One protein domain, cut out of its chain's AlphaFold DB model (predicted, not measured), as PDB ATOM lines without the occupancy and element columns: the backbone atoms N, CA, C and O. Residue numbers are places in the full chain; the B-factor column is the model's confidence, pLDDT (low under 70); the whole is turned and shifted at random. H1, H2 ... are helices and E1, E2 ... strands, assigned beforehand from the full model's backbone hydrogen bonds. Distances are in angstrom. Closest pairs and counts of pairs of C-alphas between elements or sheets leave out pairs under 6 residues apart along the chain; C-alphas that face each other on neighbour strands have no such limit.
ATOM      1  N   CYS A 106     221.037 126.216 121.828       91.19
ATOM      2  CA  CYS A 106     220.374 125.993 123.104       91.19
ATOM      3  C   CYS A 106     219.534 124.716 123.079       91.19
ATOM      4  O   CYS A 106     218.769 124.475 122.160       91.19
ATOM      5  N   ASP A 107     219.627 123.914 124.134       88.00
ATOM      6  CA  ASP A 107     218.864 122.660 124.227       88.00
ATOM      7  C   ASP A 107     217.398 122.900 124.636       88.00
ATOM      8  O   ASP A 107     216.557 122.013 124.532       88.00
ATOM      9  N   LEU A 108     217.087 124.109 125.124       84.56
ATOM     10  CA  LEU A 108     215.759 124.502 125.612       84.56
ATOM     11  C   LEU A 108     214.972 125.342 124.596       84.56
ATOM     12  O   LEU A 108     213.769 125.534 124.751       84.56
ATOM     13  N   CYS A 109     215.634 125.866 123.563       89.31
ATOM     14  CA  CYS A 109     214.990 126.575 122.460       89.31
ATOM     15  C   CYS A 109     215.873 126.544 121.213       89.31
ATOM     16  O   CYS A 109     217.076 126.361 121.303       89.31
ATOM     17  N   THR A 110     215.326 126.840 120.042       86.44
ATOM     18  CA  THR A 110     216.050 126.750 118.759       86.44
ATOM     19  C   THR A 110     217.086 127.863 118.519       86.44
ATOM     20  O   THR A 110     217.541 128.064 117.396       86.44
ATOM     21  N   CYS A 111     217.473 128.620 119.553       88.06
ATOM     22  CA  CYS A 111     218.413 129.728 119.412       88.06
ATOM     23  C   CYS A 111     219.856 129.221 119.316       88.06
ATOM     24  O   CYS A 111     220.330 128.508 120.202       88.06
ATOM     25  N   ALA A 112     220.563 129.661 118.275       89.69
ATOM     26  CA  ALA A 112     221.970 129.364 118.038       89.69
ATOM     27  C   ALA A 112     222.841 130.622 118.187       89.69
ATOM     28  O   ALA A 112     222.423 131.732 117.842       89.69
ATOM     29  N   TYR A 113     224.063 130.447 118.689       90.19
ATOM     30  CA  TYR A 113     225.013 131.511 119.007       90.19
ATOM     31  C   TYR A 113     226.394 131.243 118.397       90.19
ATOM     32  O   TYR A 113     226.819 130.098 118.269       90.19
ATOM     33  N   LYS A 114     227.129 132.321 118.086       91.31
ATOM     34  CA  LYS A 114     228.521 132.255 117.594       91.31
ATOM     35  C   LYS A 114     229.538 131.852 118.672       91.31
ATOM     36  O   LYS A 114     230.600 131.327 118.364       91.31
ATOM     37  N   HIS A 115     229.226 132.090 119.948       91.75
ATOM     38  CA  HIS A 115     230.148 131.853 121.063       91.75
ATOM     39  C   HIS A 115     229.488 131.058 122.195       91.75
ATOM     40  O   HIS A 115     228.336 131.317 122.556       91.75
ATOM     41  N   ALA A 116     230.256 130.165 122.827       88.56
ATOM     42  CA  ALA A 116     229.821 129.381 123.987       88.56
ATOM     43  C   ALA A 116     229.376 130.262 125.169       88.56
ATOM     44  O   ALA A 116     228.411 129.948 125.863       88.56
ATOM     45  N   SER A 117     230.051 131.396 125.385       89.06
ATOM     46  CA  SER A 117     229.724 132.361 126.444       89.06
ATOM     47  C   SER A 117     228.345 133.001 126.247       89.06
ATOM     48  O   SER A 117     227.605 133.198 127.213       89.06
ATOM     49  N   SER A 118     227.975 133.285 124.997       90.75
ATOM     50  CA  SER A 118     226.657 133.808 124.632       90.75
ATOM     51  C   SER A 118     225.567 132.772 124.880       90.75
ATOM     52  O   SER A 118     224.548 133.105 125.485       90.75
ATOM     53  N   LEU A 119     225.814 131.511 124.512       90.69
ATOM     54  CA  LEU A 119     224.905 130.408 124.818       90.69
ATOM     55  C   LEU A 119     224.743 130.213 126.333       90.69
ATOM     56  O   LEU A 119     223.624 130.051 126.812       90.69
ATOM     57  N   LEU A 120     225.827 130.274 127.112       88.12
ATOM     58  CA  LEU A 120     225.766 130.135 128.569       88.12
ATOM     59  C   LEU A 120     224.937 131.256 129.212       88.12
ATOM     60  O   LEU A 120     224.083 130.990 130.056       88.12
ATOM     61  N   ASN A 121     225.140 132.506 128.788       86.62
ATOM     62  CA  ASN A 121     224.312 133.624 129.239       86.62
ATOM     63  C   ASN A 121     222.853 133.457 128.803       86.62
ATOM     64  O   ASN A 121     221.946 133.736 129.580       86.62
ATOM     65  N   HIS A 122     222.603 132.956 127.601       86.62
ATOM     66  CA  HIS A 122     221.249 132.659 127.160       86.62
ATOM     67  C   HIS A 122     220.596 131.531 127.981       86.62
ATOM     68  O   HIS A 122     219.455 131.666 128.402       86.62
ATOM     69  N   LYS A 123     221.307 130.457 128.335       86.69
ATOM     70  CA  LYS A 123     220.761 129.390 129.197       86.69
ATOM     71  C   LYS A 123     220.277 129.923 130.554       86.69
ATOM     72  O   LYS A 123     219.296 129.432 131.107       86.69
ATOM     73  N   LEU A 124     220.891 130.992 131.062       82.81
ATOM     74  CA  LEU A 124     220.447 131.672 132.283       82.81
ATOM     75  C   LEU A 124     219.118 132.443 132.128       82.81
ATOM     76  O   LEU A 124     218.518 132.789 133.146       82.81
ATOM     77  N   THR A 125     218.636 132.720 130.909       82.44
ATOM     78  CA  THR A 125     217.289 133.288 130.695       82.44
ATOM     79  C   THR A 125     216.197 132.240 130.844       82.44
ATOM     80  O   THR A 125     215.108 132.579 131.293       82.44
ATOM     81  N   HIS A 126     216.496 130.980 130.518       81.38
ATOM     82  CA  HIS A 126     215.579 129.852 130.716       81.38
ATOM     83  C   HIS A 126     215.443 129.448 132.180       81.38
ATOM     84  O   HIS A 126     214.429 128.875 132.572       81.38
ATOM     85  N   LYS A 127     216.437 129.789 133.009       82.12
ATOM     86  CA  LYS A 127     216.376 129.596 134.459       82.12
ATOM     87  C   LYS A 127     215.304 130.514 135.064       82.12
ATOM     88  O   LYS A 127     215.578 131.657 135.442       82.12
ATOM     89  N   THR A 128     214.091 129.978 135.134       78.88
ATOM     90  CA  THR A 128     212.873 130.612 135.649       78.88
ATOM     91  C   THR A 128     212.590 130.100 137.063       78.88
ATOM     92  O   THR A 128     212.816 128.927 137.352       78.88
ATOM     93  N   GLY A 129     212.164 130.984 137.964       80.81
ATOM     94  CA  GLY A 129     211.953 130.704 139.390       80.81
ATOM     95  C   GLY A 129     211.593 131.973 140.171       80.81
ATOM     96  O   GLY A 129     211.503 133.047 139.578       80.81
ATOM     97  N   ASP A 130     211.397 131.869 141.492       79.25
ATOM     98  CA  ASP A 130     211.239 133.047 142.364       79.25
ATOM     99  C   ASP A 130     212.621 133.564 142.781       79.25
ATOM    100  O   ASP A 130     213.214 133.120 143.766       79.25
ATOM    101  N   PHE A 131     213.175 134.474 141.982       82.06
ATOM    102  CA  PHE A 131     214.458 135.103 142.267       82.06
ATOM    103  C   PHE A 131     214.232 136.449 142.934       82.06
ATOM    104  O   PHE A 131     213.723 137.383 142.318       82.06
ATOM    105  N   ARG A 132     214.653 136.586 144.186       84.94
ATOM    106  CA  ARG A 132     214.528 137.841 144.931       84.94
ATOM    107  C   ARG A 132     215.870 138.547 144.992       84.94
ATOM    108  O   ARG A 132     216.913 137.919 145.111       84.94
ATOM    109  N   CYS A 133     215.839 139.869 144.874       83.88
ATOM    110  CA  CYS A 133     217.019 140.678 145.140       83.88
ATOM    111  C   CYS A 133     217.239 140.799 146.648       83.88
ATOM    112  O   CYS A 133     216.374 141.327 147.340       83.88
ATOM    113  N   ASP A 134     218.412 140.418 147.145       77.25
ATOM    114  CA  ASP A 134     218.732 140.488 148.580       77.25
ATOM    115  C   ASP A 134     218.716 141.926 149.135       77.25
ATOM    116  O   ASP A 134     218.473 142.150 150.315       77.25
ATOM    117  N   PHE A 135     218.910 142.930 148.272       67.88
ATOM    118  CA  PHE A 135     219.059 144.338 148.666       67.88
ATOM    119  C   PHE A 135     217.762 145.155 148.621       67.88
ATOM    120  O   PHE A 135     217.680 146.246 149.187       67.88
ATOM    121  N   CYS A 136     216.771 144.722 147.845       75.38
ATOM    122  CA  CYS A 136     215.495 145.438 147.737       75.38
ATOM    123  C   CYS A 136     214.273 144.524 147.754       75.38
ATOM    124  O   CYS A 136     213.156 145.007 147.565       75.38
ATOM    125  N   SER A 137     214.493 143.223 147.948       80.88
ATOM    126  CA  SER A 137     213.490 142.160 148.033       80.88
ATOM    127  C   SER A 137     212.518 142.126 146.854       80.88
ATOM    128  O   SER A 137     211.443 141.534 146.943       80.88
ATOM    129  N   LYS A 138     212.892 142.752 145.729       79.06
ATOM    130  CA  LYS A 138     212.092 142.749 144.509       79.06
ATOM    131  C   LYS A 138     212.138 141.361 143.869       79.06
ATOM    132  O   LYS A 138     213.245 140.842 143.697       79.06
ATOM    133  N   PRO A 139     210.976 140.780 143.526       83.12
ATOM    134  CA  PRO A 139     210.909 139.492 142.855       83.12
ATOM    135  C   PRO A 139     211.183 139.640 141.353       83.12
ATOM    136  O   PRO A 139     210.789 140.622 140.719       83.12
ATOM    137  N   TYR A 140     211.843 138.635 140.793       86.19
ATOM    138  CA  TYR A 140     212.175 138.480 139.385       86.19
ATOM    139  C   TYR A 140     211.843 137.052 138.964       86.19
ATOM    140  O   TYR A 140     212.152 136.098 139.670       86.19
ATOM    141  N   THR A 141     211.231 136.913 137.790       84.06
ATOM    142  CA  THR A 141     210.790 135.617 137.255       84.06
ATOM    143  C   THR A 141     211.927 134.805 136.649       84.06
ATOM    144  O   THR A 141     211.844 133.584 136.580       84.06
ATOM    145  N   ASN A 142     213.005 135.457 136.213       84.69
ATOM    146  CA  ASN A 142     214.169 134.793 135.646       84.69
ATOM    147  C   ASN A 142     215.473 135.298 136.276       84.69
ATOM    148  O   ASN A 142     215.609 136.453 136.702       84.69
ATOM    149  N   TYR A 143     216.464 134.411 136.312       85.56
ATOM    150  CA  TYR A 143     217.758 134.704 136.919       85.56
ATOM    151  C   TYR A 143     218.498 135.834 136.185       85.56
ATOM    152  O   TYR A 143     219.170 136.658 136.807       85.56
ATOM    153  N   MET A 144     218.340 135.931 134.859       84.75
ATOM    154  CA  MET A 144     218.984 136.988 134.080       84.75
ATOM    155  C   MET A 144     218.450 138.391 134.408       84.75
ATOM    156  O   MET A 144     219.238 139.340 134.454       84.75
ATOM    157  N   SER A 145     217.151 138.551 134.696       86.06
ATOM    158  CA  SER A 145     216.620 139.851 135.134       86.06
ATOM    159  C   SER A 145     217.150 140.235 136.504       86.06
ATOM    160  O   SER A 145     217.519 141.394 136.684       86.06
ATOM    161  N   LEU A 146     217.275 139.276 137.432       87.50
ATOM    162  CA  LEU A 146     217.940 139.519 138.713       87.50
ATOM    163  C   LEU A 146     219.399 139.951 138.487       87.50
ATOM    164  O   LEU A 146     219.823 140.975 139.015       87.50
ATOM    165  N   ARG A 147     220.164 139.241 137.650       84.62
ATOM    166  CA  ARG A 147     221.569 139.576 137.353       84.62
ATOM    167  C   ARG A 147     221.726 140.957 136.708       84.62
ATOM    168  O   ARG A 147     222.645 141.700 137.049       84.62
ATOM    169  N   ASN A 148     220.832 141.331 135.793       85.00
ATOM    170  CA  ASN A 148     220.794 142.674 135.213       85.00
ATOM    171  C   ASN A 148     220.455 143.730 136.277       85.00
ATOM    172  O   ASN A 148     221.152 144.735 136.415       85.00
ATOM    173  N   HIS A 149     219.428 143.471 137.082       85.06
ATOM    174  CA  HIS A 149     219.038 144.329 138.192       85.06
ATOM    175  C   HIS A 149     220.180 144.530 139.198       85.06
ATOM    176  O   HIS A 149     220.410 145.647 139.662       85.06
ATOM    177  N   MET A 150     220.972 143.492 139.456       81.12
ATOM    178  CA  MET A 150     222.146 143.565 140.317       81.12
ATOM    179  C   MET A 150     223.204 144.556 139.825       81.12
ATOM    180  O   MET A 150     223.946 145.077 140.649       81.12
ATOM    181  N   ARG A 151     223.241 144.947 138.543       81.62
ATOM    182  CA  ARG A 151     224.118 146.043 138.073       81.62
ATOM    183  C   ARG A 151     223.721 147.409 138.640       81.62
ATOM    184  O   ARG A 151     224.582 148.261 138.856       81.62
ATOM    185  N   ILE A 152     222.439 147.606 138.957       69.88
ATOM    186  CA  ILE A 152     221.941 148.805 139.655       69.88
ATOM    187  C   ILE A 152     222.496 148.853 141.084       69.88
ATOM    188  O   ILE A 152     222.754 149.939 141.607       69.88
ATOM    189  N   HIS A 153     222.707 147.683 141.694       66.81
ATOM    190  CA  HIS A 153     223.348 147.517 142.997       66.81
ATOM    191  C   HIS A 153     224.884 147.476 142.910       66.81
ATOM    192  O   HIS A 153     225.548 147.938 143.824       66.81
ATOM    193  N   GLY A 154     225.476 147.036 141.798       62.84
ATOM    194  CA  GLY A 154     226.931 147.031 141.582       62.84
ATOM    195  C   GLY A 154     227.547 148.433 141.504       62.84
ATOM    196  O   GLY A 154     228.714 148.623 141.832       62.84
ATOM    197  N   GLN A 155     226.744 149.445 141.161       57.66
ATOM    198  CA  GLN A 155     227.084 150.871 141.308       57.66
ATOM    199  C   GLN A 155     226.838 151.412 142.733       57.66
ATOM    200  O   GLN A 155     226.967 152.609 142.981       57.66
ATOM    201  N   LYS A 156     226.429 150.555 143.675       55.97
ATOM    202  CA  LYS A 156     226.022 150.875 145.047       55.97
ATOM    203  C   LYS A 156     226.781 150.011 146.050       55.97
ATOM    204  O   LYS A 156     226.244 149.052 146.588       55.97
ATOM    205  N   ARG A 157     228.023 150.390 146.349       65.19
ATOM    206  CA  ARG A 157     228.848 149.689 147.351       65.19
ATOM    207  C   ARG A 157     228.410 149.935 148.804       65.19
ATOM    208  O   ARG A 157     228.936 149.302 149.704       65.19
ATOM    209  N   TYR A 158     227.470 150.852 149.044       71.75
ATOM    210  CA  TYR A 158     227.169 151.341 150.388       71.75
ATOM    211  C   TYR A 158     225.820 150.817 150.873       71.75
ATOM    212  O   TYR A 158     224.775 151.350 150.492       71.75
ATOM    213  N   MET A 159     225.847 149.770 151.690       71.88
ATOM    214  CA  MET A 159     224.665 149.172 152.309       71.88
ATOM    215  C   MET A 159     224.415 149.733 153.702       71.88
ATOM    216  O   MET A 159     225.346 150.096 154.410       71.88
ATOM    217  N   CYS A 160     223.144 149.805 154.080       79.56
ATOM    218  CA  CYS A 160     222.750 150.079 155.449       79.56
ATOM    219  C   CYS A 160     222.534 148.770 156.204       79.56
ATOM    220  O   CYS A 160     221.610 148.030 155.875       79.56
ATOM    221  N   ASP A 161     223.327 148.543 157.247       76.75
ATOM    222  CA  ASP A 161     223.278 147.315 158.053       76.75
ATOM    223  C   ASP A 161     221.966 147.166 158.840       76.75
ATOM    224  O   ASP A 161     221.562 146.061 159.179       76.75
ATOM    225  N   LEU A 162     221.254 148.275 159.073       73.44
ATOM    226  CA  LEU A 162     219.995 148.289 159.826       73.44
ATOM    227  C   LEU A 162     218.765 147.935 158.979       73.44
ATOM    228  O   LEU A 162     217.765 147.468 159.513       73.44
ATOM    229  N   CYS A 163     218.787 148.184 157.666       74.94
ATOM    230  CA  CYS A 163     217.599 148.000 156.818       74.94
ATOM    231  C   CYS A 163     217.871 147.361 155.449       74.94
ATOM    232  O   CYS A 163     216.969 147.300 154.613       74.94
ATOM    233  N   GLY A 164     219.112 146.956 155.175       70.50
ATOM    234  CA  GLY A 164     219.525 146.297 153.933       70.50
ATOM    235  C   GLY A 164     219.521 147.187 152.685       70.50
ATOM    236  O   GLY A 164     219.841 146.728 151.589       70.50
ATOM    237  N   LYS A 165     219.178 148.480 152.799       67.62
ATOM    238  CA  LYS A 165     219.093 149.379 151.635       67.62
ATOM    239  C   LYS A 165     220.480 149.721 151.097       67.62
ATOM    240  O   LYS A 165     221.337 150.210 151.827       67.62
ATOM    241  N   ALA A 166     220.664 149.556 149.787       74.12
ATOM    242  CA  ALA A 166     221.899 149.911 149.086       74.12
ATOM    243  C   ALA A 166     221.850 151.321 148.457       74.12
ATOM    244  O   ALA A 166     220.855 151.716 147.827       74.12
ATOM    245  N   PHE A 167     222.963 152.058 148.522       75.19
ATOM    246  CA  PHE A 167     223.140 153.436 148.041       75.19
ATOM    247  C   PHE A 167     224.349 153.591 147.112       75.19
ATOM    248  O   PHE A 167     225.359 152.913 147.268       75.19
ATOM    249  N   ARG A 168     224.254 154.521 146.140       69.94
ATOM    250  CA  ARG A 168     225.297 154.715 145.100       69.94
ATOM    251  C   ARG A 168     226.564 155.342 145.661       69.94
ATOM    252  O   ARG A 168     227.653 155.048 145.199       69.94
ATOM    253  N   LEU A 169     226.418 156.194 146.675       75.44
ATOM    254  CA  LEU A 169     227.523 156.927 147.282       75.44
ATOM    255  C   LEU A 169     227.474 156.834 148.806       75.44
ATOM    256  O   LEU A 169     226.390 156.893 149.391       75.44
ATOM    257  N   ALA A 170     228.654 156.822 149.433       77.81
ATOM    258  CA  ALA A 170     228.830 156.796 150.886       77.81
ATOM    259  C   ALA A 170     228.082 157.935 151.583       77.81
ATOM    260  O   ALA A 170     227.512 157.755 152.652       77.81
ATOM    261  N   ARG A 171     228.054 159.126 150.965       78.50
ATOM    262  CA  ARG A 171     227.339 160.298 151.499       78.50
ATOM    263  C   ARG A 171     225.833 160.061 151.627       78.50
ATOM    264  O   ARG A 171     225.214 160.556 152.559       78.50
ATOM    265  N   TYR A 172     225.244 159.292 150.710       78.69
ATOM    266  CA  TYR A 172     223.820 158.972 150.763       78.69
ATOM    267  C   TYR A 172     223.527 157.879 151.782       78.69
ATOM    268  O   TYR A 172     222.495 157.961 152.436       78.69
ATOM    269  N   LEU A 173     224.444 156.922 151.962       83.25
ATOM    270  CA  LEU A 173     224.366 155.979 153.073       83.25
ATOM    271  C   LEU A 173     224.467 156.707 154.420       83.25
ATOM    272  O   LEU A 173     223.588 156.518 155.244       83.25
ATOM    273  N   ARG A 174     225.443 157.600 154.620       80.88
ATOM    274  CA  ARG A 174     225.574 158.388 155.864       80.88
ATOM    275  C   ARG A 174     224.336 159.234 156.158       80.88
ATOM    276  O   ARG A 174     223.797 159.187 157.256       80.88
ATOM    277  N   ASN A 175     223.817 159.950 155.159       78.06
ATOM    278  CA  ASN A 175     222.565 160.702 155.309       78.06
ATOM    279  C   ASN A 175     221.347 159.802 155.556       78.06
ATOM    280  O   ASN A 175     220.334 160.275 156.064       78.06
ATOM    281  N   HIS A 176     221.409 158.542 155.131       80.25
ATOM    282  CA  HIS A 176     220.378 157.557 155.404       80.25
ATOM    283  C   HIS A 176     220.527 156.935 156.797       80.25
ATOM    284  O   HIS A 176     219.516 156.732 157.448       80.25
ATOM    285  N   GLN A 177     221.745 156.685 157.275       81.00
ATOM    286  CA  GLN A 177     222.020 156.199 158.630       81.00
ATOM    287  C   GLN A 177     221.520 157.185 159.682       81.00
ATOM    288  O   GLN A 177     220.854 156.770 160.619       81.00
ATOM    289  N   ARG A 178     221.653 158.490 159.412       79.88
ATOM    290  CA  ARG A 178     221.003 159.543 160.203       79.88
ATOM    291  C   ARG A 178     219.499 159.352 160.376       79.88
ATOM    292  O   ARG A 178     218.952 159.743 161.378       79.88
ATOM    293  N   ILE A 179     218.801 158.715 159.437       71.25
ATOM    294  CA  ILE A 179     217.360 158.449 159.585       71.25
ATOM    295  C   ILE A 179     217.089 157.402 160.672       71.25
ATOM    296  O   ILE A 179     216.021 157.431 161.274       71.25
ATOM    297  N   HIS A 180     218.025 156.477 160.880       71.88
ATOM    298  CA  HIS A 180     217.947 155.484 161.946       71.88
ATOM    299  C   HIS A 180     218.425 156.059 163.278       71.88
ATOM    300  O   HIS A 180     217.805 155.773 164.294       71.88
ATOM    301  N   ASP A 181     219.456 156.911 163.257       68.06
ATOM    302  CA  ASP A 181     219.954 157.602 164.455       68.06
ATOM    303  C   ASP A 181     218.979 158.694 164.950       68.06
ATOM    304  O   ASP A 181     218.803 158.868 166.149       68.06
ATOM    305  N   ASP A 182     218.305 159.399 164.032       57.44
ATOM    306  CA  ASP A 182     217.366 160.501 164.305       57.44
ATOM    307  C   ASP A 182     215.898 160.040 164.450       57.44
ATOM    308  O   ASP A 182     214.980 160.863 164.364       57.44
ATOM    309  N   GLY A 183     215.591 158.749 164.625       62.97
ATOM    310  CA  GLY A 183     214.208 158.382 164.977       62.97
ATOM    311  C   GLY A 183     213.800 159.080 166.287       62.97
ATOM    312  O   GLY A 183     214.656 159.203 167.157       62.97
ATOM    313  N   PRO A 184     212.552 159.534 166.537       56.00
ATOM    314  CA  PRO A 184     211.409 159.933 165.709       56.00
ATOM    315  C   PRO A 184     211.392 161.457 165.420       56.00
ATOM    316  O   PRO A 184     210.341 162.091 165.454       56.00
ATOM    317  N   ASN A 185     212.532 162.081 165.113       54.66
ATOM    318  CA  ASN A 185     212.614 163.520 164.809       54.66
ATOM    319  C   ASN A 185     212.178 163.836 163.364       54.66
ATOM    320  O   ASN A 185     212.785 164.620 162.634       54.66
ATOM    321  N   ARG A 186     211.117 163.162 162.923       65.62
ATOM    322  CA  ARG A 186     210.452 163.394 161.651       65.62
ATOM    323  C   ARG A 186     209.072 163.930 161.942       65.62
ATOM    324  O   ARG A 186     208.323 163.337 162.703       65.62
ATOM    325  N   PHE A 187     208.731 165.020 161.281       71.81
ATOM    326  CA  PHE A 187     207.402 165.592 161.372       71.81
ATOM    327  C   PHE A 187     206.510 164.833 160.396       71.81
ATOM    328  O   PHE A 187     206.706 164.922 159.180       71.81
ATOM    329  N   ASP A 188     205.594 164.019 160.902       72.81
ATOM    330  CA  ASP A 188     204.625 163.308 160.080       72.81
ATOM    331  C   ASP A 188     203.374 164.156 159.819       72.81
ATOM    332  O   ASP A 188     202.940 164.971 160.630       72.81
ATOM    333  N   CYS A 189     202.798 163.994 158.629       75.06
ATOM    334  CA  CYS A 189     201.481 164.540 158.341       75.06
ATOM    335  C   CYS A 189     200.407 163.578 158.879       75.06
ATOM    336  O   CYS A 189     200.291 162.474 158.337       75.06
ATOM    337  N   PRO A 190     199.537 164.001 159.816       66.69
ATOM    338  CA  PRO A 190     198.541 163.125 160.444       66.69
ATOM    339  C   PRO A 190     197.463 162.623 159.470       66.69
ATOM    340  O   PRO A 190     196.718 161.702 159.781       66.69
ATOM    341  N   SER A 191     197.353 163.229 158.283       74.50
ATOM    342  CA  SER A 191     196.332 162.883 157.286       74.50
ATOM    343  C   SER A 191     196.838 161.981 156.158       74.50
ATOM    344  O   SER A 191     196.027 161.379 155.465       74.50
ATOM    345  N   CYS A 192     198.152 161.894 155.925       78.44
ATOM    346  CA  CYS A 192     198.704 161.040 154.860       78.44
ATOM    347  C   CYS A 192     199.946 160.235 155.262       78.44
ATOM    348  O   CYS A 192     200.543 159.585 154.404       78.44
ATOM    349  N   CYS A 193     200.350 160.300 156.532       71.62
ATOM    350  CA  CYS A 193     201.470 159.565 157.124       71.62
ATOM    351  C   CYS A 193     202.820 159.759 156.405       71.62
ATOM    352  O   CYS A 193     203.734 158.942 156.528       71.62
ATOM    353  N   LYS A 194     202.971 160.844 155.635       71.25
ATOM    354  CA  LYS A 194     204.248 161.220 155.017       71.25
ATOM    355  C   LYS A 194     205.142 161.870 156.065       71.25
ATOM    356  O   LYS A 194     204.675 162.747 156.784       71.25
ATOM    357  N   SER A 195     206.409 161.454 156.123       75.81
ATOM    358  CA  SER A 195     207.389 161.948 157.094       75.81
ATOM    359  C   SER A 195     208.371 162.940 156.469       75.81
ATOM    360  O   SER A 195     208.967 162.666 155.421       75.81
ATOM    361  N   TYR A 196     208.555 164.076 157.136       75.88
ATOM    362  CA  TYR A 196     209.409 165.183 156.707       75.88
ATOM    363  C   TYR A 196     210.580 165.372 157.665       75.88
ATOM    364  O   TYR A 196     210.505 165.003 158.838       75.88
ATOM    365  N   ARG A 197     211.690 165.910 157.155       72.25
ATOM    366  CA  ARG A 197     212.933 166.075 157.927       72.25
ATOM    367  C   ARG A 197     212.914 167.352 158.755       72.25
ATOM    368  O   ARG A 197     213.644 167.460 159.729       72.25
ATOM    369  N   THR A 198     212.102 168.323 158.346       71.75
ATOM    370  CA  THR A 198     211.956 169.611 159.020       71.75
ATOM    371  C   THR A 198     210.485 170.000 159.129       71.75
ATOM    372  O   THR A 198     209.648 169.575 158.330       71.75
ATOM    373  N   MET A 199     210.164 170.841 160.113       72.31
ATOM    374  CA  MET A 199     208.809 171.362 160.304       72.31
ATOM    375  C   MET A 199     208.363 172.251 159.128       72.31
ATOM    376  O   MET A 199     207.187 172.261 158.781       72.31
ATOM    377  N   LEU A 200     209.303 172.938 158.466       78.75
ATOM    378  CA  LEU A 200     209.038 173.750 157.272       78.75
ATOM    379  C   LEU A 200     208.581 172.893 156.081       78.75
ATOM    380  O   LEU A 200     207.636 173.259 155.386       78.75
ATOM    381  N   GLU A 201     209.211 171.734 155.873       76.69
ATOM    382  CA  GLU A 201     208.809 170.774 154.838       76.69
ATOM    383  C   GLU A 201     207.406 170.200 155.102       76.69
ATOM    384  O   GLU A 201     206.630 170.030 154.160       76.69
ATOM    385  N   LEU A 202     207.044 169.958 156.373       80.50
ATOM    386  CA  LEU A 202     205.674 169.590 156.746       80.50
ATOM    387  C   LEU A 202     204.696 170.759 156.534       80.50
ATOM    388  O   LEU A 202     203.598 170.546 156.029       80.50
ATOM    389  N   ALA A 203     205.073 171.992 156.870       76.56
ATOM    390  CA  ALA A 203     204.212 173.164 156.699       76.56
ATOM    391  C   ALA A 203     203.921 173.473 155.217       76.56
ATOM    392  O   ALA A 203     202.823 173.898 154.865       76.56
ATOM    393  N   GLN A 204     204.888 173.219 154.333       80.56
ATOM    394  CA  GLN A 204     204.722 173.346 152.881       80.56
ATOM    395  C   GLN A 204     203.990 172.148 152.256       80.56
ATOM    396  O   GLN A 204     203.556 172.213 151.101       80.56
ATOM    397  N   HIS A 205     203.818 171.052 152.997       83.06
ATOM    398  CA  HIS A 205     203.109 169.887 152.502       83.06
ATOM    399  C   HIS A 205     201.602 170.152 152.387       83.06
ATOM    400  O   HIS A 205     200.858 170.193 153.365       83.06
TER     401      HIS A 205
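What this domain is: This is residues 106 to 205 of the 389 residues of the protein "Zinc finger protein 646-like" of Labrus bergylta (ballan wrasse) (UniProt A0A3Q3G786). A string of small units follows one another along a long rod: H1, then the hairpin E1 and E2 with H2 beside it, then a loop with a short pairing leading into H3, then another such loop leading into H4. H1 and H2 make a corner near the E1 and E2 hairpin, while H3 and H4 are set off from the rest and from each other by long links. The printed part has 100 residues with four named helices and two named strands, in the order H1, E1, E2, H2, H3, H4; the sheet is E1 - E2, antiparallel. The class is mostly helix, though under half of the residues are in named elements. The whole is extended, with a radius of gyration of the C-alphas of 20.7 A and spans of 61 by 30 by 22 A.

How they stand to each other: H1, residues 116 to 126, is joined by a tight link to E1, residues 128 to 132. E1 and E2, residues 139 to 142, form an antiparallel hairpin at 153 degrees, with N 129 and O 141 at 3.0 A and N 140 and O 131 at 2.7 A, within hydrogen-bond range. A tight link joins E2 to H2, residues 143 to 154. H1 and H2 touch, with H2 using residues 143 to 145 alone; the closest C-alphas, of Thr 125 and Met 144, are 5.3 A apart, and their lines are about perpendicular at 76 degrees. The closest C-alphas of E1 and H2, of Phe 131 and Tyr 143, are 6.3 A apart. H3, residues 170 to 181, touches no helix and is apart from H2. H4, residues 199 to 203, is apart from H3. In H4 every O i to N i+4 pair is within hydrogen-bond range; the figures are 5 of 7 in H1, 5 of 8 in H2 and 6 of 8 in H3.

Where its parts are: H1 begins at C-alpha 116, (229.821, 129.381, 123.987), and is 15.8 A long. E1 is 11.9 A long and E2 9.2 A. H2 is 16.1 A long and ends at C-alpha 154, (226.931, 147.031, 141.582). Residues 158 to 159 then pair with 166 to 167, antiparallel, before H3, which is 16.2 A long. Residues 187 to 188 pair likewise with 195 to 196 before H4, 6.1 A long, which ends at C-alpha 203, (204.212, 173.164, 156.699).

The domain as a whole: The two C-alphas farthest apart, of Asp 107 and Ala 203, are 61.8 A apart. The printed part has no cut. The links from H2 to H3, 15 residues, and from H3 to H4, 17 residues, are long. The mean pLDDT of the printed part is 78.1, and 16 residues are under 70, among them residues 152 to 157 and 181 to 186.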